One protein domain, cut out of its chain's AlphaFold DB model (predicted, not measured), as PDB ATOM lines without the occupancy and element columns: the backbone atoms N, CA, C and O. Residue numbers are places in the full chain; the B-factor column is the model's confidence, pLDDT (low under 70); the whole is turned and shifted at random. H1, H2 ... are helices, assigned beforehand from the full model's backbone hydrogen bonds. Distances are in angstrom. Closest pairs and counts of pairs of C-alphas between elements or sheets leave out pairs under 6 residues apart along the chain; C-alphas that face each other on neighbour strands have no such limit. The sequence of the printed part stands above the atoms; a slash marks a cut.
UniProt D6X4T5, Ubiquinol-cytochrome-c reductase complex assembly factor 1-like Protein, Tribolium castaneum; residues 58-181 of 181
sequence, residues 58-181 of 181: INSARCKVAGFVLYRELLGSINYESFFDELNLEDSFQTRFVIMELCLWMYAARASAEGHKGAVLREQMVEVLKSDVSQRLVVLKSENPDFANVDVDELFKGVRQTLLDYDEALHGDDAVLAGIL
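This is residues 58 to 181 of the 181 residues of the protein "Ubiquinol-cytochrome-c reductase complex assembly factor 1-like Protein" of Tribolium castaneum (UniProt D6X4T5). A helical hairpin, H3 and H4, makes the middle of this model, with H1 crossing it on one side and H5 crossing it on the other. Short H2 follows H1 near one end of H3, and short H6 folds back beside the end of H5. The 124 printed residues hold six named helices, H1 to H6 in order, and no named strand; the class is all helix. The whole is compact, with a radius of gyration of the C-alphas of 15.3 A and spans of 42 by 37 by 26 A.

H1, residues 60 to 77, touches H4, residues 116 to 143, with residues 63 to 71 alone, at a steep tilt of 60 degrees; the closest C-alphas, of Gly 67 and Met 125, are 4.8 A apart. H2, residues 80 to 87, only just touches H3, residues 93 to 112, with 3 pairs of C-alphas within 8 A, the closest those of Tyr 80 and Arg 96 at 7.2 A. H3, the hub, touches H1, H2, H4 and H5, residues 152 to 170. H3 and H4 form a hairpin at a shallow tilt of 13 degrees, opposite ways, closest at the C-alphas of Ser 112 and Gly 118, 3.8 A. H3 and H5 stand at a steep tilt of 56 degrees, closest at the C-alphas of Trp 105 and Leu 163, 6.1 A. H5 and H6, residues 174 to 180, form a hairpin, closest at the C-alphas of Ala 169 and Leu 177, 4.9 A. H1 and H5 are apart. Every O i to N i+4 pair is within hydrogen-bond range in H2, H3, H5 and H6, against 13 of 14 in H1 and 23 of 24 in H4.

H1 begins at C-alpha 60 (-13.414, 15.965, -16.159) and is 25.7 A long; H2 is 10.6 A, H3 27.6 A, H4 41.2 A and H5 26.8 A. H6, 10.2 A, ends at C-alpha 180 (-32.785, 0.029, 4.194).

The C-alphas of Ser 142 and Asp 173, the two farthest apart, are 43.0 A apart. The printed part has no cut and no long link. The pLDDT is under 70 at residues 58 to 61, 147 and 181.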
ATOM      1  N   ILE A  58      -6.755  11.652 -14.723       57.50
ATOM      2  CA  ILE A  58      -8.034  11.759 -15.446       57.50
ATOM      3  C   ILE A  58      -8.609  13.182 -15.293       57.50
ATOM      4  O   ILE A  58      -8.704  13.687 -14.173       57.50
ATOM      5  N   ASN A  59      -8.946  13.844 -16.410       62.50
ATOM      6  CA  ASN A  59      -9.632  15.145 -16.443       62.50
ATOM      7  C   ASN A  59     -11.166  14.962 -16.483       62.50
ATOM      8  O   ASN A  59     -11.645  13.864 -16.746       62.50
ATOM      9  N   SER A  60     -11.939  16.032 -16.261       60.72
ATOM     10  CA  SER A  60     -13.414  15.965 -16.159       60.72
ATOM     11  C   SER A  60     -14.093  15.270 -17.356       60.72
ATOM     12  O   SER A  60     -14.981  14.440 -17.175       60.72
ATOM     13  N   ALA A  61     -13.611  15.500 -18.583       61.56
ATOM     14  CA  ALA A  61     -14.118  14.821 -19.780       61.56
ATOM     15  C   ALA A  61     -13.853  13.303 -19.765       61.56
ATOM     16  O   ALA A  61     -14.726  12.510 -20.118       61.56
ATOM     17  N   ARG A  62     -12.670  12.877 -19.307       70.12
ATOM     18  CA  ARG A  62     -12.342  11.455 -19.145       70.12
ATOM     19  C   ARG A  62     -13.093  10.813 -17.973       70.12
ATOM     20  O   ARG A  62     -13.345   9.615 -18.042       70.12
ATOM     21  N   CYS A  63     -13.504  11.577 -16.956       70.56
ATOM     22  CA  CYS A  63     -14.373  11.072 -15.886       70.56
ATOM     23  C   CYS A  63     -15.755  10.663 -16.415       70.56
ATOM     24  O   CYS A  63     -16.276   9.644 -15.976       70.56
ATOM     25  N   LYS A  64     -16.318  11.392 -17.394       74.69
ATOM     26  CA  LYS A  64     -17.592  11.009 -18.034       74.69
ATOM     27  C   LYS A  64     -17.490   9.658 -18.739       74.69
ATOM     28  O   LYS A  64     -18.303   8.767 -18.518       74.69
ATOM     29  N   VAL A  65     -16.449   9.498 -19.559       79.69
ATOM     30  CA  VAL A  65     -16.185   8.245 -20.285       79.69
ATOM     31  C   VAL A  65     -15.935   7.102 -19.306       79.69
ATOM     32  O   VAL A  65     -16.488   6.022 -19.474       79.69
ATOM     33  N   ALA A  66     -15.144   7.342 -18.261       80.25
ATOM     34  CA  ALA A  66     -14.873   6.345 -17.235       80.25
ATOM     35  C   ALA A  66     -16.140   5.943 -16.459       80.25
ATOM     36  O   ALA A  66     -16.354   4.753 -16.258       80.25
ATOM     37  N   GLY A  67     -17.015   6.890 -16.103       83.00
ATOM     38  CA  GLY A  67     -18.303   6.593 -15.466       83.00
ATOM     39  C   GLY A  67     -19.206   5.725 -16.347       83.00
ATOM     40  O   GLY A  67     -19.767   4.741 -15.875       83.00
ATOM     41  N   PHE A  68     -19.271   6.018 -17.650       84.38
ATOM     42  CA  PHE A  68     -20.003   5.185 -18.608       84.38
ATOM     43  C   PHE A  68     -19.418   3.772 -18.736       84.38
ATOM     44  O   PHE A  68     -20.167   2.797 -18.748       84.38
ATOM     45  N   VAL A  69     -18.089   3.645 -18.818       84.06
ATOM     46  CA  VAL A  69     -17.417   2.338 -18.898       84.06
ATOM     47  C   VAL A  69     -17.697   1.510 -17.646       84.06
ATOM     48  O   VAL A  69     -18.106   0.360 -17.778       84.06
ATOM     49  N   LEU A  70     -17.566   2.097 -16.452       84.12
ATOM     50  CA  LEU A  70     -17.864   1.407 -15.193       84.12
ATOM     51  C   LEU A  70     -19.334   0.993 -15.096       84.12
ATOM     52  O   LEU A  70     -19.620  -0.131 -14.700       84.12
ATOM     53  N   TYR A  71     -20.266   1.860 -15.502       87.19
ATOM     54  CA  TYR A  71     -21.688   1.513 -15.556       87.19
ATOM     55  C   TYR A  71     -21.961   0.339 -16.510       87.19
ATOM     56  O   TYR A  71     -22.725  -0.569 -16.195       87.19
ATOM     57  N   ARG A  72     -21.309   0.308 -17.676       86.00
ATOM     58  CA  ARG A  72     -21.445  -0.801 -18.631       86.00
ATOM     59  C   ARG A  72     -20.873  -2.110 -18.095       86.00
ATOM     60  O   ARG A  72     -21.477  -3.157 -18.304       86.00
ATOM     61  N   GLU A  73     -19.723  -2.055 -17.426       86.25
ATOM     62  CA  GLU A  73     -19.128  -3.222 -16.769       86.25
ATOM     63  C   GLU A  73     -20.027  -3.749 -15.645       86.25
ATOM     64  O   GLU A  73     -20.235  -4.957 -15.557       86.25
ATOM     65  N   LEU A  74     -20.615  -2.849 -14.850       87.81
ATOM     66  CA  LEU A  74     -21.623  -3.166 -13.838       87.81
ATOM     67  C   LEU A  74     -22.816  -3.918 -14.445       87.81
ATOM     68  O   LEU A  74     -23.186  -4.979 -13.959       87.81
ATOM     69  N   LEU A  75     -23.407  -3.412 -15.531       84.50
ATOM     70  CA  LEU A  75     -24.549  -4.084 -16.163       84.50
ATOM     71  C   LEU A  75     -24.221  -5.511 -16.628       84.50
ATOM     72  O   LEU A  75     -25.100  -6.369 -16.609       84.50
ATOM     73  N   GLY A  76     -22.975  -5.765 -17.037       81.62
ATOM     74  CA  GLY A  76     -22.511  -7.096 -17.428       81.62
ATOM     75  C   GLY A  76     -22.159  -8.018 -16.256       81.62
ATOM     76  O   GLY A  76     -22.033  -9.221 -16.469       81.62
ATOM     77  N   SER A  77     -21.982  -7.483 -15.043       84.69
ATOM     78  CA  SER A  77     -21.594  -8.263 -13.863       84.69
ATOM     79  C   SER A  77     -22.774  -8.699 -12.992       84.69
ATOM     80  O   SER A  77     -22.624  -9.631 -12.200       84.69
ATOM     81  N   ILE A  78     -23.947  -8.073 -13.137       86.94
ATOM     82  CA  ILE A  78     -25.135  -8.403 -12.340       86.94
ATOM     83  C   ILE A  78     -25.754  -9.722 -12.819       86.94
ATOM     84  O   ILE A  78     -26.287  -9.818 -13.925       86.94
ATOM     85  N   ASN A  79     -25.758 -10.728 -11.942       88.94
ATOM     86  CA  ASN A  79     -26.503 -11.967 -12.144       88.94
ATOM     87  C   ASN A  79     -27.897 -11.863 -11.506       88.94
ATOM     88  O   ASN A  79     -28.092 -12.223 -10.347       88.94
ATOM     89  N   TYR A  80     -28.873 -11.356 -12.262       84.00
ATOM     90  CA  TYR A  80     -30.244 -11.194 -11.765       84.00
ATOM     91  C   TYR A  80     -30.891 -12.519 -11.342       84.00
ATOM     92  O   TYR A  80     -31.606 -12.538 -10.345       84.00
ATOM     93  N   GLU A  81     -30.611 -13.618 -12.049       88.06
ATOM     94  CA  GLU A  81     -31.207 -14.927 -11.750       88.06
ATOM     95  C   GLU A  81     -30.831 -15.400 -10.341       88.06
ATOM     96  O   GLU A  81     -31.709 -15.798  -9.581       88.06
ATOM     97  N   SER A  82     -29.559 -15.251  -9.938       87.12
ATOM     98  CA  SER A  82     -29.149 -15.612  -8.573       87.12
ATOM     99  C   SER A  82     -29.834 -14.759  -7.508       87.12
ATOM    100  O   SER A  82     -30.208 -15.279  -6.463       87.12
ATOM    101  N   PHE A  83     -30.049 -13.463  -7.761       85.06
ATOM    102  CA  PHE A  83     -30.769 -12.618  -6.804       85.06
ATOM    103  C   PHE A  83     -32.234 -13.036  -6.671       85.06
ATOM    104  O   PHE A  83     -32.751 -13.087  -5.559       85.06
ATOM    105  N   PHE A  84     -32.901 -13.353  -7.781       86.50
ATOM    106  CA  PHE A  84     -34.304 -13.763  -7.758       86.50
ATOM    107  C   PHE A  84     -34.500 -15.095  -7.042       86.50
ATOM    108  O   PHE A  84     -35.383 -15.198  -6.193       86.50
ATOM    109  N   ASP A  85     -33.645 -16.075  -7.331       86.44
ATOM    110  CA  ASP A  85     -33.749 -17.411  -6.750       86.44
ATOM    111  C   ASP A  85     -33.395 -17.418  -5.258       86.44
ATOM    112  O   ASP A  85     -34.094 -18.034  -4.453       86.44
ATOM    113  N   GLU A  86     -32.323 -16.726  -4.865       87.31
ATOM    114  CA  GLU A  86     -31.821 -16.783  -3.489       87.31
ATOM    115  C   GLU A  86     -32.609 -15.895  -2.525       87.31
ATOM    116  O   GLU A  86     -32.802 -16.265  -1.366       87.31
ATOM    117  N   LEU A  87     -33.084 -14.741  -2.998       83.69
ATOM    118  CA  LEU A  87     -33.868 -13.803  -2.192       83.69
ATOM    119  C   LEU A  87     -35.380 -13.973  -2.401       83.69
ATOM    120  O   LEU A  87     -36.167 -13.250  -1.789       83.69
ATOM    121  N   ASN A  88     -35.793 -14.936  -3.236       84.31
ATOM    122  CA  ASN A  88     -37.188 -15.196  -3.596       84.31
ATOM    123  C   ASN A  88     -37.910 -13.916  -4.065       84.31
ATOM    124  O   ASN A  88     -39.010 -13.589  -3.609       84.31
ATOM    125  N   LEU A  89     -37.248 -13.167  -4.949       84.06
ATOM    126  CA  LEU A  89     -37.749 -11.900  -5.474       84.06
ATOM    127  C   LEU A  89     -38.502 -12.111  -6.788       84.06
ATOM    128  O   LEU A  89     -38.134 -12.943  -7.615       84.06
ATOM    129  N   GLU A  90     -39.545 -11.312  -7.005       87.19
ATOM    130  CA  GLU A  90     -40.272 -11.301  -8.272       87.19
ATOM    131  C   GLU A  90     -39.425 -10.664  -9.383       87.19
ATOM    132  O   GLU A  90     -38.816  -9.609  -9.182       87.19
ATOM    133  N   ASP A  91     -39.439 -11.262 -10.577       83.94
ATOM    134  CA  ASP A  91     -38.828 -10.683 -11.772       83.94
ATOM    135  C   ASP A  91     -39.683  -9.526 -12.315       83.94
ATOM    136  O   ASP A  91     -40.507  -9.680 -13.217       83.94
ATOM    137  N   SER A  92     -39.486  -8.347 -11.728       80.62
ATOM    138  CA  SER A  92     -40.126  -7.105 -12.142       80.62
ATOM    139  C   SER A  92     -39.083  -6.030 -12.463       80.62
ATOM    140  O   SER A  92     -37.938  -6.078 -12.001       80.62
ATOM    141  N   PHE A  93     -39.484  -5.002 -13.219       77.06
ATOM    142  CA  PHE A  93     -38.639  -3.823 -13.451       77.06
ATOM    143  C   PHE A  93     -38.167  -3.192 -12.133       77.06
ATOM    144  O   PHE A  93     -37.027  -2.751 -12.034       77.06
ATOM    145  N   GLN A  94     -39.031  -3.191 -11.118       77.56
ATOM    146  CA  GLN A  94     -38.765  -2.602  -9.807       77.56
ATOM    147  C   GLN A  94     -37.659  -3.371  -9.086       77.56
ATOM    148  O   GLN A  94     -36.664  -2.779  -8.683       77.56
ATOM    149  N   THR A  95     -37.781  -4.699  -9.013       83.12
ATOM    150  CA  THR A  95     -36.762  -5.568  -8.414       83.12
ATOM    151  C   THR A  95     -35.427  -5.436  -9.143       83.12
ATOM    152  O   THR A  95     -34.382  -5.267  -8.517       83.12
ATOM    153  N   ARG A  96     -35.451  -5.458 -10.483       85.50
ATOM    154  CA  ARG A  96     -34.248  -5.269 -11.309       85.50
ATOM    155  C   ARG A  96     -33.592  -3.916 -11.054       85.50
ATOM    156  O   ARG A  96     -32.368  -3.839 -11.002       85.50
ATOM    157  N   PHE A  97     -34.394  -2.866 -10.894       85.19
ATOM    158  CA  PHE A  97     -33.904  -1.525 -10.609       85.19
ATOM    159  C   PHE A  97     -33.238  -1.442  -9.233       85.19
ATOM    160  O   PHE A  97     -32.121  -0.945  -9.155       85.19
ATOM    161  N   VAL A  98     -33.855  -1.987  -8.180       86.12
ATOM    162  CA  VAL A  98     -33.278  -1.995  -6.822       86.12
ATOM    163  C   VAL A  98     -31.959  -2.770  -6.775       86.12
ATOM    164  O   VAL A  98     -30.971  -2.270  -6.243       86.12
ATOM    165  N   ILE A  99     -31.897  -3.955  -7.395       87.50
ATOM    166  CA  ILE A  99     -30.651  -4.738  -7.477       87.50
ATOM    167  C   ILE A  99     -29.556  -3.928  -8.179       87.50
ATOM    168  O   ILE A  99     -28.422  -3.859  -7.708       87.50
ATOM    169  N   MET A 100     -29.889  -3.295  -9.304       90.19
ATOM    170  CA  MET A 100     -28.938  -2.476 -10.048       90.19
ATOM    171  C   MET A 100     -28.490  -1.247  -9.245       90.19
ATOM    172  O   MET A 100     -27.297  -0.951  -9.246       90.19
ATOM    173  N   GLU A 101     -29.395  -0.575  -8.527       89.56
ATOM    174  CA  GLU A 101     -29.077   0.557  -7.648       89.56
ATOM    175  C   GLU A 101     -28.077   0.147  -6.559       89.56
ATOM    176  O   GLU A 101     -27.053   0.811  -6.377       89.56
ATOM    177  N   LEU A 102     -28.316  -0.990  -5.902       90.00
ATOM    178  CA  LEU A 102     -27.417  -1.537  -4.890       90.00
ATOM    179  C   LEU A 102     -26.040  -1.877  -5.473       90.00
ATOM    180  O   LEU A 102     -25.002  -1.528  -4.907       90.00
ATOM    181  N   CYS A 103     -25.996  -2.547  -6.625       90.19
ATOM    182  CA  CYS A 103     -24.727  -2.868  -7.269       90.19
ATOM    183  C   CYS A 103     -23.983  -1.606  -7.745       90.19
ATOM    184  O   CYS A 103     -22.756  -1.540  -7.633       90.19
ATOM    185  N   LEU A 104     -24.706  -0.584  -8.212       90.62
ATOM    186  CA  LEU A 104     -24.145   0.722  -8.549       90.62
ATOM    187  C   LEU A 104     -23.533   1.395  -7.319       90.62
ATOM    188  O   LEU A 104     -22.407   1.891  -7.410       90.62
ATOM    189  N   TRP A 105     -24.225   1.360  -6.176       90.56
ATOM    190  CA  TRP A 105     -23.688   1.848  -4.909       90.56
ATOM    191  C   TRP A 105     -22.375   1.152  -4.548       90.56
ATOM    192  O   TRP A 105     -21.381   1.831  -4.311       90.56
ATOM    193  N   MET A 106     -22.315  -0.183  -4.597       88.62
ATOM    194  CA  MET A 106     -21.094  -0.929  -4.255       88.62
ATOM    195  C   MET A 106     -19.889  -0.531  -5.129       88.62
ATOM    196  O   MET A 106     -18.776  -0.352  -4.624       88.62
ATOM    197  N   TYR A 107     -20.096  -0.341  -6.438       86.69
ATOM    198  CA  TYR A 107     -19.051   0.152  -7.344       86.69
ATOM    199  C   TYR A 107     -18.651   1.600  -7.020       86.69
ATOM    200  O   TYR A 107     -17.462   1.932  -6.976       86.69
ATOM    201  N   ALA A 108     -19.637   2.462  -6.773       85.06
ATOM    202  CA  ALA A 108     -19.434   3.872  -6.474       85.06
ATOM    203  C   ALA A 108     -18.734   4.108  -5.128       85.06
ATOM    204  O   ALA A 108     -17.860   4.975  -5.044       85.06
ATOM    205  N   ALA A 109     -19.069   3.337  -4.094       86.06
ATOM    206  CA  ALA A 109     -18.443   3.390  -2.776       86.06
ATOM    207  C   ALA A 109     -16.953   3.037  -2.877       86.06
ATOM    208  O   ALA A 109     -16.088   3.778  -2.397       86.06
ATOM    209  N   ARG A 110     -16.616   1.973  -3.622       84.31
ATOM    210  CA  ARG A 110     -15.216   1.603  -3.869       84.31
ATOM    211  C   ARG A 110     -14.463   2.658  -4.678       84.31
ATOM    212  O   ARG A 110     -13.296   2.910  -4.374       84.31
ATOM    213  N   ALA A 111     -15.088   3.259  -5.691       80.81
ATOM    214  CA  ALA A 111     -14.474   4.345  -6.452       80.81
ATOM    215  C   ALA A 111     -14.240   5.581  -5.568       80.81
ATOM    216  O   ALA A 111     -13.170   6.183  -5.624       80.81
ATOM    217  N   SER A 112     -15.201   5.926  -4.706       79.50
ATOM    218  CA  SER A 112     -15.148   7.085  -3.799       79.50
ATOM    219  C   SER A 112     -14.031   6.989  -2.755       79.50
ATOM    220  O   SER A 112     -13.485   8.019  -2.360       79.50
ATOM    221  N   ALA A 113     -13.597   5.776  -2.399       79.00
ATOM    222  CA  ALA A 113     -12.410   5.554  -1.567       79.00
ATOM    223  C   ALA A 113     -11.103   6.108  -2.185       79.00
ATOM    224  O   ALA A 113     -10.106   6.264  -1.486       79.00
ATOM    225  N   GLU A 114     -11.092   6.445  -3.479       77.62
ATOM    226  CA  GLU A 114      -9.943   7.038  -4.185       77.62
ATOM    227  C   GLU A 114      -9.941   8.580  -4.151       77.62
ATOM    228  O   GLU A 114      -9.175   9.239  -4.860       77.62
ATOM    229  N   GLY A 115     -10.801   9.172  -3.317       79.56
ATOM    230  CA  GLY A 115     -10.875  10.608  -3.064       79.56
ATOM    231  C   GLY A 115     -11.778  11.354  -4.047       79.56
ATOM    232  O   GLY A 115     -12.724  10.805  -4.609       79.56
ATOM    233  N   HIS A 116     -11.491  12.640  -4.274       79.81
ATOM    234  CA  HIS A 116     -12.385  13.554  -5.001       79.81
ATOM    235  C   HIS A 116     -12.813  13.045  -6.389       79.81
ATOM    236  O   HIS A 116     -13.964  13.200  -6.792       79.81
ATOM    237  N   LYS A 117     -11.913  12.386  -7.125       74.94
ATOM    238  CA  LYS A 117     -12.226  11.851  -8.458       74.94
ATOM    239  C   LYS A 117     -13.164  10.648  -8.412       74.94
ATOM    240  O   LYS A 117     -13.944  10.470  -9.340       74.94
ATOM    241  N   GLY A 118     -13.113   9.873  -7.333       80.69
ATOM    242  CA  GLY A 118     -14.069   8.813  -7.044       80.69
ATOM    243  C   GLY A 118     -15.483   9.348  -6.846       80.69
ATOM    244  O   GLY A 118     -16.422   8.843  -7.455       80.69
ATOM    245  N   ALA A 119     -15.619  10.446  -6.098       82.75
ATOM    246  CA  ALA A 119     -16.902  11.128  -5.926       82.75
ATOM    247  C   ALA A 119     -17.448  11.686  -7.257       82.75
ATOM    248  O   ALA A 119     -18.634  11.549  -7.548       82.75
ATOM    249  N   VAL A 120     -16.577  12.250  -8.106       85.00
ATOM    250  CA  VAL A 120     -16.957  12.673  -9.468       85.00
ATOM    251  C   VAL A 120     -17.396  11.476 -10.318       85.00
ATOM    252  O   VAL A 120     -18.363  11.582 -11.064       85.00
ATOM    253  N   LEU A 121     -16.714  10.332 -10.208       84.75
ATOM    254  CA  LEU A 121     -17.078   9.101 -10.913       84.75
ATOM    255  C   LEU A 121     -18.438   8.558 -10.480       84.75
ATOM    256  O   LEU A 121     -19.232   8.218 -11.352       84.75
ATOM    257  N   ARG A 122     -18.729   8.544  -9.173       87.31
ATOM    258  CA  ARG A 122     -20.059   8.211  -8.644       87.31
ATOM    259  C   ARG A 122     -21.137   9.070  -9.298       87.31
ATOM    260  O   ARG A 122     -22.104   8.525  -9.820       87.31
ATOM    261  N   GLU A 123     -20.942  10.387  -9.331       89.44
ATOM    262  CA  GLU A 123     -21.908  11.301  -9.952       89.44
ATOM    263  C   GLU A 123     -22.099  10.994 -11.443       89.44
ATOM    264  O   GLU A 123     -23.223  10.941 -11.932       89.44
ATOM    265  N   GLN A 124     -21.012  10.713 -12.171       89.69
ATOM    266  CA  GLN A 124     -21.116  10.329 -13.581       89.69
ATOM    267  C   GLN A 124     -21.840   8.994 -13.783       89.69
ATOM    268  O   GLN A 124     -22.597   8.870 -14.739       89.69
ATOM    269  N   MET A 125     -21.645   8.003 -12.910       89.88
ATOM    270  CA  MET A 125     -22.370   6.731 -12.989       89.88
ATOM    271  C   MET A 125     -23.873   6.920 -12.757       89.88
ATOM    272  O   MET A 125     -24.672   6.372 -13.513       89.88
ATOM    273  N   VAL A 126     -24.259   7.735 -11.768       92.19
ATOM    274  CA  VAL A 126     -25.670   8.070 -11.500       92.19
ATOM    275  C   VAL A 126     -26.297   8.805 -12.687       92.19
ATOM    276  O   VAL A 126     -27.411   8.482 -13.087       92.19
ATOM    277  N   GLU A 127     -25.578   9.741 -13.308       92.44
ATOM    278  CA  GLU A 127     -26.057  10.448 -14.502       92.44
ATOM    279  C   GLU A 127     -26.196   9.531 -15.729       92.44
ATOM    280  O   GLU A 127     -27.147   9.657 -16.503       92.44
ATOM    281  N   VAL A 128     -25.289   8.564 -15.904       90.94
ATOM    282  CA  VAL A 128     -25.420   7.553 -16.965       90.94
ATOM    283  C   VAL A 128     -26.647   6.676 -16.721       90.94
ATOM    284  O   VAL A 128     -27.426   6.455 -17.651       90.94
ATOM    285  N   LEU A 129     -26.862   6.233 -15.480       91.50
ATOM    286  CA  LEU A 129     -28.057   5.487 -15.098       91.50
ATOM    287  C   LEU A 129     -29.335   6.309 -15.350       91.50
ATOM    288  O   LEU A 129     -30.314   5.786 -15.880       91.50
ATOM    289  N   LYS A 130     -29.319   7.609 -15.034       91.69
ATOM    290  CA  LYS A 130     -30.427   8.534 -15.306       91.69
ATOM    291  C   LYS A 130     -30.805   8.570 -16.774       91.69
ATOM    292  O   LYS A 130     -31.988   8.477 -17.103       91.69
ATOM    293  N   SER A 131     -29.812   8.658 -17.650       90.44
ATOM    294  CA  SER A 131     -30.029   8.618 -19.096       90.44
ATOM    295  C   SER A 131     -30.655   7.290 -19.549       90.44
ATOM    296  O   SER A 131     -31.644   7.299 -20.281       90.44
ATOM    297  N   ASP A 132     -30.152   6.153 -19.054       88.00
ATOM    298  CA  ASP A 132     -30.667   4.815 -19.393       88.00
ATOM    299  C   ASP A 132     -32.125   4.628 -18.937       88.00
ATOM    300  O   ASP A 132     -32.999   4.253 -19.720       88.00
ATOM    301  N   VAL A 133     -32.438   4.984 -17.690       87.19
ATOM    302  CA  VAL A 133     -33.807   4.895 -17.160       87.19
ATOM    303  C   VAL A 133     -34.752   5.851 -17.879       87.19
ATOM    304  O   VAL A 133     -35.884   5.469 -18.165       87.19
ATOM    305  N   SER A 134     -34.298   7.056 -18.236       87.19
ATOM    306  CA  SER A 134     -35.101   7.999 -19.027       87.19
ATOM    307  C   SER A 134     -35.525   7.382 -20.358       87.19
ATOM    308  O   SER A 134     -36.694   7.462 -20.730       87.19
ATOM    309  N   GLN A 135     -34.595   6.725 -21.055       86.50
ATOM    310  CA  GLN A 135     -34.875   6.061 -22.328       86.50
ATOM    311  C   GLN A 135     -35.862   4.901 -22.159       86.50
ATOM    312  O   GLN A 135     -36.815   4.789 -22.930       86.50
ATOM    313  N   ARG A 136     -35.689   4.072 -21.123       82.19
ATOM    314  CA  ARG A 136     -36.610   2.959 -20.833       82.19
ATOM    315  C   ARG A 136     -38.001   3.447 -20.436       82.19
ATOM    316  O   ARG A 136     -38.994   2.864 -20.860       82.19
ATOM    317  N   LEU A 137     -38.089   4.534 -19.672       82.38
ATOM    318  CA  LEU A 137     -39.363   5.129 -19.273       82.38
ATOM    319  C   LEU A 137     -40.147   5.675 -20.465       82.38
ATOM    320  O   LEU A 137     -41.367   5.600 -20.437       82.38
ATOM    321  N   VAL A 138     -39.500   6.179 -21.520       81.50
ATOM    322  CA  VAL A 138     -40.212   6.585 -22.747       81.50
ATOM    323  C   VAL A 138     -40.965   5.401 -23.358       81.50
ATOM    324  O   VAL A 138     -42.137   5.536 -23.703       81.50
ATOM    325  N   VAL A 139     -40.321   4.232 -23.430       81.12
ATOM    326  CA  VAL A 139     -40.948   2.998 -23.930       81.12
ATOM    327  C   VAL A 139     -42.073   2.556 -22.995       81.12
ATOM    328  O   VAL A 139     -43.209   2.390 -23.436       81.12
ATOM    329  N   LEU A 140     -41.808   2.483 -21.688       77.44
ATOM    330  CA  LEU A 140     -42.805   2.068 -20.696       77.44
ATOM    331  C   LEU A 140     -44.025   2.995 -20.648       77.44
ATOM    332  O   LEU A 140     -45.139   2.508 -20.509       77.44
ATOM    333  N   LYS A 141     -43.846   4.312 -20.805       77.81
ATOM    334  CA  LYS A 141     -44.951   5.285 -20.874       77.81
ATOM    335  C   LYS A 141     -45.837   5.072 -22.100       77.81
ATOM    336  O   LYS A 141     -47.023   5.380 -22.041       77.81
ATOM    337  N   SER A 142     -45.272   4.577 -23.202       79.00
ATOM    338  CA  SER A 142     -46.040   4.270 -24.414       79.00
ATOM    339  C   SER A 142     -46.860   2.983 -24.285       79.00
ATOM    340  O   SER A 142     -47.917   2.870 -24.899       79.00
ATOM    341  N   GLU A 143     -46.401   2.044 -23.457       75.38
ATOM    342  CA  GLU A 143     -47.014   0.723 -23.281       75.38
ATOM    343  C   GLU A 143     -47.937   0.650 -22.056       75.38
ATOM    344  O   GLU A 143     -48.896  -0.121 -22.052       75.38
ATOM    345  N   ASN A 144     -47.670   1.449 -21.017       74.38
ATOM    346  CA  ASN A 144     -48.414   1.435 -19.767       74.38
ATOM    347  C   ASN A 144     -48.637   2.866 -19.210       74.38
ATOM    348  O   ASN A 144     -47.675   3.553 -18.838       74.38
ATOM    349  N   PRO A 145     -49.906   3.313 -19.085       75.38
ATOM    350  CA  PRO A 145     -50.247   4.646 -18.587       75.38
ATOM    351  C   PRO A 145     -49.865   4.880 -17.117       75.38
ATOM    352  O   PRO A 145     -49.733   6.036 -16.715       75.38
ATOM    353  N   ASP A 146     -49.626   3.829 -16.327       74.31
ATOM    354  CA  ASP A 146     -49.213   3.943 -14.922       74.31
ATOM    355  C   ASP A 146     -47.890   4.711 -14.769       74.31
ATOM    356  O   ASP A 146     -47.658   5.380 -13.761       74.31
ATOM    357  N   PHE A 147     -47.032   4.676 -15.795       69.62
ATOM    358  CA  PHE A 147     -45.748   5.371 -15.791       69.62
ATOM    359  C   PHE A 147     -45.827   6.814 -16.305       69.62
ATOM    360  O   PHE A 147     -44.824   7.527 -16.240       69.62
ATOM    361  N   ALA A 148     -46.980   7.282 -16.800       72.06
ATOM    362  CA  ALA A 148     -47.108   8.586 -17.462       72.06
ATOM    363  C   ALA A 148     -46.597   9.749 -16.592       72.06
ATOM    364  O   ALA A 148     -45.862  10.617 -17.073       72.06
ATOM    365  N   ASN A 149     -46.903   9.694 -15.293       78.62
ATOM    366  CA  ASN A 149     -46.600  10.741 -14.318       78.62
ATOM    367  C   ASN A 149     -45.251  10.565 -13.602       78.62
ATOM    368  O   ASN A 149     -44.977  11.282 -12.643       78.62
ATOM    369  N   VAL A 150     -44.411   9.613 -14.022       80.81
ATOM    370  CA  VAL A 150     -43.081   9.444 -13.420       80.81
ATOM    371  C   VAL A 150     -42.189  10.615 -13.826       80.81
ATOM    372  O   VAL A 150     -41.875  10.784 -15.013       80.81
ATOM    373  N   ASP A 151     -41.789  11.393 -12.821       86.44
ATOM    374  CA  ASP A 151     -40.761  12.425 -12.901       86.44
ATOM    375  C   ASP A 151     -39.386  11.791 -12.662       86.44
ATOM    376  O   ASP A 151     -39.103  11.231 -11.600       86.44
ATOM    377  N   VAL A 152     -38.538  11.855 -13.686       86.62
ATOM    378  CA  VAL A 152     -37.198  11.269 -13.644       86.62
ATOM    379  C   VAL A 152     -36.279  12.050 -12.709       86.62
ATOM    380  O   VAL A 152     -35.433  11.452 -12.050       86.62
ATOM    381  N   ASP A 153     -36.421  13.368 -12.623       88.50
ATOM    382  CA  ASP A 153     -35.543  14.179 -11.782       88.50
ATOM    383  C   ASP A 153     -35.800  13.893 -10.300       88.50
ATOM    384  O   ASP A 153     -34.850  13.661  -9.547       88.50
ATOM    385  N   GLU A 154     -37.070  13.807  -9.898       87.62
ATOM    386  CA  GLU A 154     -37.431  13.450  -8.521       87.62
ATOM    387  C   GLU A 154     -37.062  11.994  -8.194       87.62
ATOM    388  O   GLU A 154     -36.531  11.721  -7.116       87.62
ATOM    389  N   LEU A 155     -37.238  11.066  -9.145       86.44
ATOM    390  CA  LEU A 155     -36.770   9.683  -9.005       86.44
ATOM    391  C   LEU A 155     -35.268   9.635  -8.689       86.44
ATOM    392  O   LEU A 155     -34.853   8.994  -7.725       86.44
ATOM    393  N   PHE A 156     -34.448  10.339  -9.469       89.56
ATOM    394  CA  PHE A 156     -32.993  10.307  -9.318       89.56
ATOM    395  C   PHE A 156     -32.465  11.131  -8.147       89.56
ATOM    396  O   PHE A 156     -31.347  10.899  -7.680       89.56
ATOM    397  N   LYS A 157     -33.248  12.081  -7.643       89.81
ATOM    398  CA  LYS A 157     -33.002  12.687  -6.337       89.81
ATOM    399  C   LYS A 157     -33.212  11.663  -5.219       89.81
ATOM    400  O   LYS A 157     -32.372  11.584  -4.327       89.81
ATOM    401  N   GLY A 158     -34.262  10.843  -5.314       87.44
ATOM    402  CA  GLY A 158     -34.492   9.699  -4.429       87.44
ATOM    403  C   GLY A 158     -33.329   8.706  -4.447       87.44
ATOM    404  O   GLY A 158     -32.771   8.426  -3.396       87.44
ATOM    405  N   VAL A 159     -32.889   8.279  -5.637       88.06
ATOM    406  CA  VAL A 159     -31.718   7.392  -5.804       88.06
ATOM    407  C   VAL A 159     -30.493   7.961  -5.088       88.06
ATOM    408  O   VAL A 159     -29.849   7.266  -4.310       88.06
ATOM    409  N   ARG A 160     -30.168   9.245  -5.299       90.44
ATOM    410  CA  ARG A 160     -29.023   9.882  -4.626       90.44
ATOM    411  C   ARG A 160     -29.156   9.881  -3.107       90.44
ATOM    412  O   ARG A 160     -28.144   9.703  -2.437       90.44
ATOM    413  N   GLN A 161     -30.363  10.076  -2.578       89.75
ATOM    414  CA  GLN A 161     -30.600   9.981  -1.142       89.75
ATOM    415  C   GLN A 161     -30.366   8.554  -0.646       89.75
ATOM    416  O   GLN A 161     -29.626   8.384   0.313       89.75
ATOM    417  N   THR A 162     -30.887   7.534  -1.334       88.75
ATOM    418  CA  THR A 162     -30.658   6.135  -0.948       88.75
ATOM    419  C   THR A 162     -29.170   5.778  -0.959       88.75
ATOM    420  O   THR A 162     -28.688   5.113  -0.050       88.75
ATOM    421  N   LEU A 163     -28.402   6.268  -1.943       89.50
ATOM    422  CA  LEU A 163     -26.947   6.068  -1.975       89.50
ATOM    423  C   LEU A 163     -26.240   6.681  -0.756       89.50
ATOM    424  O   LEU A 163     -25.275   6.099  -0.264       89.50
ATOM    425  N   LEU A 164     -26.700   7.843  -0.279       88.19
ATOM    426  CA  LEU A 164     -26.191   8.455   0.950       88.19
ATOM    427  C   LEU A 164     -26.610   7.650   2.182       88.19
ATOM    428  O   LEU A 164     -25.779   7.412   3.050       88.19
ATOM    429  N   ASP A 165     -27.856   7.181   2.229       86.75
ATOM    430  CA  ASP A 165     -28.362   6.350   3.322       86.75
ATOM    431  C   ASP A 165     -27.561   5.034   3.424       86.75
ATOM    432  O   ASP A 165     -27.229   4.603   4.527       86.75
ATOM    433  N   TYR A 166     -27.167   4.427   2.295       87.19
ATOM    434  CA  TYR A 166     -26.260   3.273   2.280       87.19
ATOM    435  C   TYR A 166     -24.851   3.626   2.771       87.19
ATOM    436  O   TYR A 166     -24.270   2.863   3.545       87.19
ATOM    437  N   ASP A 167     -24.296   4.769   2.345       87.44
ATOM    438  CA  ASP A 167     -23.004   5.253   2.844       87.44
ATOM    439  C   ASP A 167     -23.060   5.434   4.374       87.44
ATOM    440  O   ASP A 167     -22.154   4.990   5.073       87.44
ATOM    441  N   GLU A 168     -24.123   6.029   4.920       84.75
ATOM    442  CA  GLU A 168     -24.311   6.215   6.366       84.75
ATOM    443  C   GLU A 168     -24.490   4.885   7.107       84.75
ATOM    444  O   GLU A 168     -23.843   4.653   8.130       84.75
ATOM    445  N   ALA A 169     -25.320   3.989   6.574       83.06
ATOM    446  CA  ALA A 169     -25.596   2.693   7.178       83.06
ATOM    447  C   ALA A 169     -24.376   1.768   7.189       83.06
ATOM    448  O   ALA A 169     -24.200   1.018   8.144       83.06
ATOM    449  N   LEU A 170     -23.494   1.866   6.187       83.19
ATOM    450  CA  LEU A 170     -22.232   1.122   6.153       83.19
ATOM    451  C   LEU A 170     -21.278   1.522   7.291       83.19
ATOM    452  O   LEU A 170     -20.500   0.695   7.759       83.19
ATOM    453  N   HIS A 171     -21.321   2.780   7.738       77.31
ATOM    454  CA  HIS A 171     -20.548   3.244   8.896       77.31
ATOM    455  C   HIS A 171     -21.265   2.970  10.235       77.31
ATOM    456  O   HIS A 171     -20.703   3.259  11.294       77.31
ATOM    457  N   GLY A 172     -22.499   2.459  10.185       76.00
ATOM    458  CA  GLY A 172     -23.364   2.181  11.327       76.00
ATOM    459  C   GLY A 172     -23.422   0.698  11.711       76.00
ATOM    460  O   GLY A 172     -22.463  -0.049  11.544       76.00
ATOM    461  N   ASP A 173     -24.557   0.295  12.285       76.81
ATOM    462  CA  ASP A 173     -24.866  -1.098  12.638       76.81
ATOM    463  C   ASP A 173     -25.412  -1.844  11.407       76.81
ATOM    464  O   ASP A 173     -26.251  -1.308  10.677       76.81
ATOM    465  N   ASP A 174     -24.996  -3.097  11.208       76.31
ATOM    466  CA  ASP A 174     -25.475  -3.985  10.140       76.31
ATOM    467  C   ASP A 174     -27.013  -4.089  10.119       76.31
ATOM    468  O   ASP A 174     -27.620  -4.232   9.055       76.31
ATOM    469  N   ALA A 175     -27.666  -3.963  11.282       76.69
ATOM    470  CA  ALA A 175     -29.125  -3.934  11.387       76.69
ATOM    471  C   ALA A 175     -29.763  -2.723  10.680       76.69
ATOM    472  O   ALA A 175     -30.879  -2.823  10.168       76.69
ATOM    473  N   VAL A 176     -29.066  -1.582  10.633       76.31
ATOM    474  CA  VAL A 176     -29.524  -0.375   9.927       76.31
ATOM    475  C   VAL A 176     -29.413  -0.581   8.422       76.31
ATOM    476  O   VAL A 176     -30.366  -0.288   7.708       76.31
ATOM    477  N   LEU A 177     -28.302  -1.152   7.946       71.38
ATOM    478  CA  LEU A 177     -28.123  -1.466   6.527       71.38
ATOM    479  C   LEU A 177     -29.173  -2.478   6.046       71.38
ATOM    480  O   LEU A 177     -29.803  -2.266   5.013       71.38
ATOM    481  N   ALA A 178     -29.428  -3.524   6.835       74.62
ATOM    482  CA  ALA A 178     -30.467  -4.509   6.546       74.62
ATOM    483  C   ALA A 178     -31.893  -3.930   6.568       74.62
ATOM    484  O   ALA A 178     -32.783  -4.511   5.963       74.62
ATOM    485  N   GLY A 179     -32.128  -2.818   7.273       71.69
ATOM    486  CA  GLY A 179     -33.433  -2.154   7.315       71.69
ATOM    487  C   GLY A 179     -33.705  -1.210   6.139       71.69
ATOM    488  O   GLY A 179     -34.848  -0.788   5.961       71.69
ATOM    489  N   ILE A 180     -32.672  -0.840   5.377       73.69
ATOM    490  CA  ILE A 180     -32.785   0.029   4.194       73.69
ATOM    491  C   ILE A 180     -32.952  -0.808   2.915       73.69
ATOM    492  O   ILE A 180     -33.629  -0.354   1.991       73.69
ATOM    493  N   LEU A 181     -32.349  -2.004   2.884       68.94
ATOM    494  CA  LEU A 181     -32.461  -3.009   1.815       68.94
ATOM    495  C   LEU A 181     -33.811  -3.741   1.839       68.94
ATOM    496  O   LEU A 181     -34.304  -4.062   0.734       68.94
TER     497      LEU A 181